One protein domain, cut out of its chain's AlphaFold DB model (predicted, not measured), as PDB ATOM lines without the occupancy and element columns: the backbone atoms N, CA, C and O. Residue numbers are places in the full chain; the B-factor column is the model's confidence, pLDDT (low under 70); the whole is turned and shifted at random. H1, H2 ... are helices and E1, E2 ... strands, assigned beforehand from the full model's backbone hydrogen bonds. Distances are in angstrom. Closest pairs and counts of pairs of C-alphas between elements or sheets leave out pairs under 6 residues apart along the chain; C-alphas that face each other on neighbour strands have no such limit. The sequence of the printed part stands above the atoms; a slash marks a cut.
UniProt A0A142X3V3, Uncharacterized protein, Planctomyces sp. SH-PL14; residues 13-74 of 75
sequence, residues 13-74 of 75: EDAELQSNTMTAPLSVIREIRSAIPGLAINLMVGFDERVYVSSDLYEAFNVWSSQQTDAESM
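This is residues 13 to 74 of the 75 residues of an uncharacterized protein of Planctomyces sp. SH-PL14 (UniProt A0A142X3V3). A small three-stranded sheet has H1 over one face, and H2 leaves the sheet so that residues 62 to 74 stick out as an arm. The 62 printed residues hold E1, H1, E2, E3, H2 in that order; the sheet, order E2, E1, E3, is mixed, as is the class, helices and strands. It is only just loose, close to compact: radius of gyration of the C-alphas 13.0 A, spans 39 by 27 by 22 A.

Find C-alpha 21 at (-8.507, 33.537, 79.460), where E1, residues 21 to 24, begins. Next come H1, residues 26 to 35, 14.2 A; E2, residues 42 to 45; and E3, residues 51 to 53. H2, residues 55 to 73, runs 27.1 A to C-alpha 73 at (-7.519, 11.985, 102.155).

See E1 and E2 parallel, N 22 to O 42 2.8 A; E1 and E3 are antiparallel, N 23 to O 52 2.8 A. E1, H1, E2 form a strand-helix-strand unit, parallel neighbour strands with a helix between, its crossover right-handed. H1 is on the sheet, height 9.7 A, and only just stands up at 42 degrees; its closest C-alphas to E2 are Leu 26 and Val 45, 5.5 A. H2 only grazes the sheet with residues 55 to 61, and is apart from H1. In H1 and H2 every O i to N i+4 pair is within hydrogen-bond range.

The C-alphas farthest apart, Phe 47 and Met 74, are 40.3 A apart. The printed part has no cut and no long link; pLDDT is under 70 at residues 70 to 74.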
ATOM      1  N   GLU A  13      -3.325  34.233  89.644       96.62
ATOM      2  CA  GLU A  13      -4.530  34.970  89.273       96.62
ATOM      3  C   GLU A  13      -4.166  36.345  88.694       96.62
ATOM      4  O   GLU A  13      -3.387  37.090  89.291       96.62
ATOM      5  N   ASP A  14      -4.773  36.706  87.564       96.06
ATOM      6  CA  ASP A  14      -4.748  38.060  87.016       96.06
ATOM      7  C   ASP A  14      -6.184  38.552  86.777       96.06
ATOM      8  O   ASP A  14      -6.883  38.115  85.858       96.06
ATOM      9  N   ALA A  15      -6.619  39.481  87.632       93.75
ATOM     10  CA  ALA A  15      -7.957  40.063  87.600       93.75
ATOM     11  C   ALA A  15      -8.178  41.036  86.425       93.75
ATOM     12  O   ALA A  15      -9.316  41.439  86.173       93.75
ATOM     13  N   GLU A  16      -7.120  41.437  85.708       95.56
ATOM     14  CA  GLU A  16      -7.230  42.279  84.512       95.56
ATOM     15  C   GLU A  16      -7.510  41.456  83.245       95.56
ATOM     16  O   GLU A  16      -7.951  42.007  82.228       95.56
ATOM     17  N   LEU A  17      -7.302  40.134  83.289       94.94
ATOM     18  CA  LEU A  17      -7.625  39.254  82.174       94.94
ATOM     19  C   LEU A  17      -9.136  39.153  81.963       94.94
ATOM     20  O   LEU A  17      -9.942  39.063  82.889       94.94
ATOM     21  N   GLN A  18      -9.526  39.097  80.690       95.62
ATOM     22  CA  GLN A  18     -10.901  38.785  80.323       95.62
ATOM     23  C   GLN A  18     -11.265  37.386  80.817       95.62
ATOM     24  O   GLN A  18     -10.430  36.484  80.780       95.62
ATOM     25  N   SER A  19     -12.524  37.191  81.212       95.69
ATOM     26  CA  SER A  19     -13.024  35.877  81.635       95.69
ATOM     27  C   SER A  19     -12.662  34.782  80.630       95.69
ATOM     28  O   SER A  19     -12.600  35.012  79.414       95.69
ATOM     29  N   ASN A  20     -12.424  33.585  81.165       95.88
ATOM     30  CA  ASN A  20     -12.071  32.394  80.415       95.88
ATOM     31  C   ASN A  20     -10.773  32.546  79.595       95.88
ATOM     32  O   ASN A  20     -10.674  32.038  78.473       95.88
ATOM     33  N   THR A  21      -9.784  33.264  80.134       96.38
ATOM     34  CA  THR A  21      -8.507  33.537  79.460       96.38
ATOM     35  C   THR A  21      -7.324  33.091  80.303       96.38
ATOM     36  O   THR A  21      -7.276  33.310  81.510       96.38
ATOM     37  N   MET A  22      -6.337  32.496  79.641       95.56
ATOM     38  CA  MET A  22      -5.061  32.116  80.227       95.56
ATOM     39  C   MET A  22      -3.921  32.644  79.361       95.56
ATOM     40  O   MET A  22      -3.906  32.441  78.140       95.56
ATOM     41  N   THR A  23      -2.940  33.271  80.003       95.62
ATOM     42  CA  THR A  23      -1.663  33.617  79.386       95.62
ATOM     43  C   THR A  23      -0.559  32.713  79.924       95.62
ATOM     44  O   THR A  23      -0.535  32.396  81.109       95.62
ATOM     45  N   ALA A  24       0.320  32.232  79.049       94.00
ATOM     46  CA  ALA A  24       1.393  31.316  79.436       94.00
ATOM     47  C   ALA A  24       2.545  31.328  78.417       94.00
ATOM     48  O   ALA A  24       2.354  31.773  77.276       94.00
ATOM     49  N   PRO A  25       3.723  30.777  78.757       92.69
ATOM     50  CA  PRO A  25       4.793  30.557  77.795       92.69
ATOM     51  C   PRO A  25       4.334  29.738  76.587       92.69
ATOM     52  O   PRO A  25       3.500  28.833  76.687       92.69
ATOM     53  N   LEU A  26       4.940  29.997  75.427       91.69
ATOM     54  CA  LEU A  26       4.604  29.287  74.189       91.69
ATOM     55  C   LEU A  26       4.759  27.762  74.314       91.69
ATOM     56  O   LEU A  26       3.983  27.022  73.710       91.69
ATOM     57  N   SER A  27       5.755  27.293  75.069       89.25
ATOM     58  CA  SER A  27       5.956  25.867  75.356       89.25
ATOM     59  C   SER A  27       4.735  25.270  76.057       89.25
ATOM     60  O   SER A  27       4.150  24.322  75.541       89.25
ATOM     61  N   VAL A  28       4.283  25.898  77.143       89.81
ATOM     62  CA  VAL A  28       3.112  25.478  77.928       89.81
ATOM     63  C   VAL A  28       1.843  25.468  77.072       89.81
ATOM     64  O   VAL A  28       1.094  24.495  77.069       89.81
ATOM     65  N   ILE A  29       1.617  26.504  76.260       91.62
ATOM     66  CA  ILE A  29       0.433  26.571  75.383       91.62
ATOM     67  C   ILE A  29       0.424  25.445  74.355       91.62
ATOM     68  O   ILE A  29      -0.635  24.885  74.061       91.62
ATOM     69  N   ARG A  30       1.586  25.121  73.778       91.69
ATOM     70  CA  ARG A  30       1.701  24.015  72.820       91.69
ATOM     71  C   ARG A  30       1.357  22.687  73.476       91.69
ATOM     72  O   ARG A  30       0.639  21.895  72.870       91.69
ATOM     73  N   GLU A  31       1.820  22.475  74.699       90.00
ATOM     74  CA  GLU A  31       1.524  21.258  75.449       90.00
ATOM     75  C   GLU A  31       0.051  21.152  75.810       90.00
ATOM     76  O   GLU A  31      -0.567  20.138  75.498       90.00
ATOM     77  N   ILE A  32      -0.550  22.218  76.343       89.88
ATOM     78  CA  ILE A  32      -1.979  22.242  76.681       89.88
ATOM     79  C   ILE A  32      -2.834  21.948  75.448       89.88
ATOM     80  O   ILE A  32      -3.719  21.098  75.501       89.88
ATOM     81  N   ARG A  33      -2.542  22.587  74.308       90.94
ATOM     82  CA  ARG A  33      -3.279  22.330  73.058       90.94
ATOM     83  C   ARG A  33      -3.102  20.903  72.546       90.94
ATOM     84  O   ARG A  33      -4.019  20.375  71.924       90.94
ATOM     85  N   SER A  34      -1.936  20.299  72.771       90.94
ATOM     86  CA  SER A  34      -1.677  18.910  72.389       90.94
ATOM     87  C   SER A  34      -2.367  17.915  73.322       90.94
ATOM     88  O   SER A  34      -2.822  16.873  72.858       90.94
ATOM     89  N   ALA A  35      -2.419  18.211  74.620       90.44
ATOM     90  CA  ALA A  35      -2.979  17.333  75.643       90.44
ATOM     91  C   ALA A  35      -4.510  17.408  75.706       90.44
ATOM     92  O   ALA A  35      -5.161  16.394  75.947       90.44
ATOM     93  N   ILE A  36      -5.086  18.590  75.461       89.69
ATOM     94  CA  ILE A  36      -6.527  18.844  75.563       89.69
ATOM     95  C   ILE A  36      -7.037  19.497  74.267       89.69
ATOM     96  O   ILE A  36      -7.274  20.710  74.208       89.69
ATOM     97  N   PRO A  37      -7.214  18.710  73.190       86.38
ATOM     98  CA  PRO A  37      -7.807  19.212  71.961       86.38
ATOM     99  C   PRO A  37      -9.219  19.751  72.219       86.38
ATOM    100  O   PRO A  37     -10.049  19.080  72.825       86.38
ATOM    101  N   GLY A  38      -9.506  20.959  71.729       86.44
ATOM    102  CA  GLY A  38     -10.835  21.566  71.855       86.44
ATOM    103  C   GLY A  38     -11.123  22.224  73.206       86.44
ATOM    104  O   GLY A  38     -12.277  22.551  73.469       86.44
ATOM    105  N   LEU A  39     -10.101  22.449  74.042       88.56
ATOM    106  CA  LEU A  39     -10.235  23.260  75.249       88.56
ATOM    107  C   LEU A  39     -10.817  24.640  74.899       88.56
ATOM    108  O   LEU A  39     -10.200  25.426  74.178       88.56
ATOM    109  N   ALA A  40     -12.018  24.917  75.404       89.88
ATOM    110  CA  ALA A  40     -12.793  26.109  75.083       89.88
ATOM    111  C   ALA A  40     -12.421  27.298  75.984       89.88
ATOM    112  O   ALA A  40     -13.300  27.916  76.578       89.88
ATOM    113  N   ILE A  41     -11.124  27.602  76.090       92.19
ATOM    114  CA  ILE A  41     -10.604  28.782  76.796       92.19
ATOM    115  C   ILE A  41      -9.710  29.599  75.860       92.19
ATOM    116  O   ILE A  41      -9.094  29.063  74.932       92.19
ATOM    117  N   ASN A  42      -9.610  30.901  76.106       94.81
ATOM    118  CA  ASN A  42      -8.729  31.775  75.345       94.81
ATOM    119  C   ASN A  42      -7.282  31.576  75.811       94.81
ATOM    120  O   ASN A  42      -6.899  32.010  76.891       94.81
ATOM    121  N   LEU A  43      -6.468  30.916  74.985       94.12
ATOM    122  CA  LEU A  43      -5.041  30.704  75.244       94.12
ATOM    123  C   LEU A  43      -4.198  31.759  74.524       94.12
ATOM    124  O   LEU A  43      -4.172  31.786  73.288       94.12
ATOM    125  N   MET A  44      -3.466  32.571  75.281       94.56
ATOM    126  CA  MET A  44      -2.627  33.657  74.774       94.56
ATOM    127  C   MET A  44      -1.168  33.468  75.187       94.56
ATOM    128  O   MET A  44      -0.882  33.115  76.323       94.56
ATOM    129  N   VAL A  45      -0.222  33.717  74.279       93.81
ATOM    130  CA  VAL A  45       1.207  33.638  74.618       93.81
ATOM    131  C   VAL A  45       1.575  34.829  75.504       93.81
ATOM    132  O   VAL A  45       1.452  35.972  75.068       93.81
ATOM    133  N   GLY A  46       1.992  34.543  76.737       89.31
ATOM    134  CA  GLY A  46       2.504  35.514  77.700       89.31
ATOM    135  C   GLY A  46       3.979  35.849  77.462       89.31
ATOM    136  O   GLY A  46       4.658  35.207  76.656       89.31
ATOM    137  N   PHE A  47       4.466  36.876  78.157       82.38
ATOM    138  CA  PHE A  47       5.839  37.380  78.016       82.38
ATOM    139  C   PHE A  47       6.810  36.867  79.082       82.38
ATOM    140  O   PHE A  47       8.019  36.987  78.891       82.38
ATOM    141  N   ASP A  48       6.306  36.325  80.187       83.62
ATOM    142  CA  ASP A  48       7.119  35.760  81.258       83.62
ATOM    143  C   ASP A  48       6.962  34.234  81.341       83.62
ATOM    144  O   ASP A  48       6.322  33.614  80.490       83.62
ATOM    145  N   GLU A  49       7.606  33.624  82.339       86.44
ATOM    146  CA  GLU A  49       7.580  32.173  82.556       86.44
ATOM    147  C   GLU A  49       6.393  31.696  83.408       86.44
ATOM    148  O   GLU A  49       6.322  30.517  83.753       86.44
ATOM    149  N   ARG A  50       5.456  32.584  83.757       90.69
ATOM    150  CA  ARG A  50       4.321  32.280  84.635       90.69
ATOM    151  C   ARG A  50       3.068  31.973  83.828       90.69
ATOM    152  O   ARG A  50       2.938  32.352  82.665       90.69
ATOM    153  N   VAL A  51       2.129  31.275  84.458       93.12
ATOM    154  CA  VAL A  51       0.785  31.088  83.913       93.12
ATOM    155  C   VAL A  51      -0.150  32.029  84.647       93.12
ATOM    156  O   VAL A  51      -0.422  31.817  85.826       93.12
ATOM    157  N   TYR A  52      -0.667  33.034  83.944       95.81
ATOM    158  CA  TYR A  52      -1.738  33.867  84.476       95.81
ATOM    159  C   TYR A  52      -3.079  33.385  83.963       95.81
ATOM    160  O   TYR A  52      -3.235  33.102  82.773       95.81
ATOM    161  N   VAL A  53      -4.059  33.339  84.849       96.12
ATOM    162  CA  VAL A  53      -5.439  32.993  84.518       96.12
ATOM    163  C   VAL A  53      -6.390  34.070  84.997       96.12
ATOM    164  O   VAL A  53      -6.165  34.705  86.026       96.12
ATOM    165  N   SER A  54      -7.480  34.244  84.260       97.56
ATOM    166  CA  SER A  54      -8.601  35.058  84.708       97.56
ATOM    167  C   SER A  54      -9.205  34.501  86.002       97.56
ATOM    168  O   SER A  54      -9.167  33.291  86.252       97.56
ATOM    169  N   SER A  55      -9.783  35.380  86.822       97.31
ATOM    170  CA  SER A  55     -10.308  35.031  88.152       97.31
ATOM    171  C   SER A  55     -11.285  33.851  88.154       97.31
ATOM    172  O   SER A  55     -11.231  33.011  89.047       97.31
ATOM    173  N   ASP A  56     -12.137  33.727  87.134       96.12
ATOM    174  CA  ASP A  56     -13.086  32.615  86.994       96.12
ATOM    175  C   ASP A  56     -12.392  31.259  86.797       96.12
ATOM    176  O   ASP A  56     -12.809  30.250  87.369       96.12
ATOM    177  N   LEU A  57     -11.303  31.228  86.026       94.94
ATOM    178  CA  LEU A  57     -10.500  30.020  85.844       94.94
ATOM    179  C   LEU A  57      -9.680  29.699  87.096       94.94
ATOM    180  O   LEU A  57      -9.546  28.526  87.447       94.94
ATOM    181  N   TYR A  58      -9.160  30.721  87.780       95.06
ATOM    182  CA  TYR A  58      -8.434  30.546  89.037       95.06
ATOM    183  C   TYR A  58      -9.333  29.949  90.130       95.06
ATOM    184  O   TYR A  58      -8.967  28.969  90.779       95.06
ATOM    185  N   GLU A  59     -10.548  30.480  90.290       95.12
ATOM    186  CA  GLU A  59     -11.550  29.942  91.210       95.12
ATOM    187  C   GLU A  59     -11.928  28.501  90.849       95.12
ATOM    188  O   GLU A  59     -11.892  27.622  91.714       95.12
ATOM    189  N   ALA A  60     -12.218  28.226  89.571       92.19
ATOM    190  CA  ALA A  60     -12.541  26.879  89.109       92.19
ATOM    191  C   ALA A  60     -11.411  25.878  89.407       92.19
ATOM    192  O   ALA A  60     -11.676  24.755  89.847       92.19
ATOM    193  N   PHE A  61     -10.153  26.292  89.221       90.06
ATOM    194  CA  PHE A  61      -8.989  25.475  89.552       90.06
ATOM    195  C   PHE A  61      -8.880  25.210  91.057       90.06
ATOM    196  O   PHE A  61      -8.664  24.067  91.459       90.06
ATOM    197  N   ASN A  62      -9.092  26.223  91.903       90.69
ATOM    198  CA  ASN A  62      -9.058  26.065  93.360       90.69
ATOM    199  C   ASN A  62     -10.150  25.116  93.866       90.69
ATOM    200  O   ASN A  62      -9.879  24.246  94.696       90.69
ATOM    201  N   VAL A  63     -11.370  25.239  93.337       93.00
ATOM    202  CA  VAL A  63     -12.479  24.332  93.663       93.00
ATOM    203  C   VAL A  63     -12.121  22.899  93.278       93.00
ATOM    204  O   VAL A  63     -12.250  21.993  94.100       93.00
ATOM    205  N   TRP A  64     -11.609  22.680  92.068       88.69
ATOM    206  CA  TRP A  64     -11.169  21.352  91.640       88.69
ATOM    207  C   TRP A  64     -10.034  20.798  92.519       88.69
ATOM    208  O   TRP A  64     -10.103  19.650  92.953       88.69
ATOM    209  N   SER A  65      -9.032  21.619  92.842       86.69
ATOM    210  CA  SER A  65      -7.890  21.234  93.682       86.69
ATOM    211  C   SER A  65      -8.320  20.814  95.095       86.69
ATOM    212  O   SER A  65      -7.875  19.783  95.608       86.69
ATOM    213  N   SER A  66      -9.263  21.548  95.701       85.56
ATOM    214  CA  SER A  66      -9.840  21.162  96.997       85.56
ATOM    215  C   SER A  66     -10.550  19.804  96.945       85.56
ATOM    216  O   SER A  66     -10.338  18.971  97.821       85.56
ATOM    217  N   GLN A  67     -11.297  19.523  95.871       85.62
ATOM    218  CA  GLN A  67     -11.995  18.243  95.704       85.62
ATOM    219  C   GLN A  67     -11.031  17.061  95.544       85.62
ATOM    220  O   GLN A  67     -11.324  15.968  96.027       85.62
ATOM    221  N   GLN A  68      -9.886  17.260  94.883       77.69
ATOM    222  CA  GLN A  68      -8.854  16.223  94.766       77.69
ATOM    223  C   GLN A  68      -8.197  15.931  96.118       77.69
ATOM    224  O   GLN A  68      -8.047  14.771  96.488       77.69
ATOM    225  N   THR A  69      -7.877  16.977  96.886       75.12
ATOM    226  CA  THR A  69      -7.264  16.837  98.219       75.12
ATOM    227  C   THR A  69      -8.166  16.043  99.169       75.12
ATOM    228  O   THR A  69      -7.701  15.159  99.895       75.12
ATOM    229  N   ASP A  70      -9.472  16.311  99.130       68.81
ATOM    230  CA  ASP A  70     -10.460  15.575  99.921       68.81
ATOM    231  C   ASP A  70     -10.575  14.108  99.468       68.81
ATOM    232  O   ASP A  70     -10.656  13.204 100.302       68.81
ATOM    233  N   ALA A  71     -10.529  13.846  98.157       65.25
ATOM    234  CA  ALA A  71     -10.600  12.495  97.598       65.25
ATOM    235  C   ALA A  71      -9.363  11.635  97.918       65.25
ATOM    236  O   ALA A  71      -9.488  10.428  98.140       65.25
ATOM    237  N   GLU A  72      -8.175  12.238  97.967       65.50
ATOM    238  CA  GLU A  72      -6.932  11.563  98.360       65.50
ATOM    239  C   GLU A  72      -6.878  11.283  99.867       65.50
ATOM    240  O   GLU A  72      -6.353  10.255 100.277       65.50
ATOM    241  N   SER A  73      -7.480  12.146 100.691       62.62
ATOM    242  CA  SER A  73      -7.519  11.985 102.155       62.62
ATOM    243  C   SER A  73      -8.510  10.915 102.643       62.62
ATOM    244  O   SER A  73      -8.485  10.543 103.816       62.62
ATOM    245  N   MET A  74      -9.407  10.438 101.771       59.12
ATOM    246  CA  MET A  74     -10.419   9.409 102.069       59.12
ATOM    247  C   MET A  74     -10.044   8.000 101.569       59.12
ATOM    248  O   MET A  74     -10.840   7.074 101.755       59.12
TER     249      MET A  74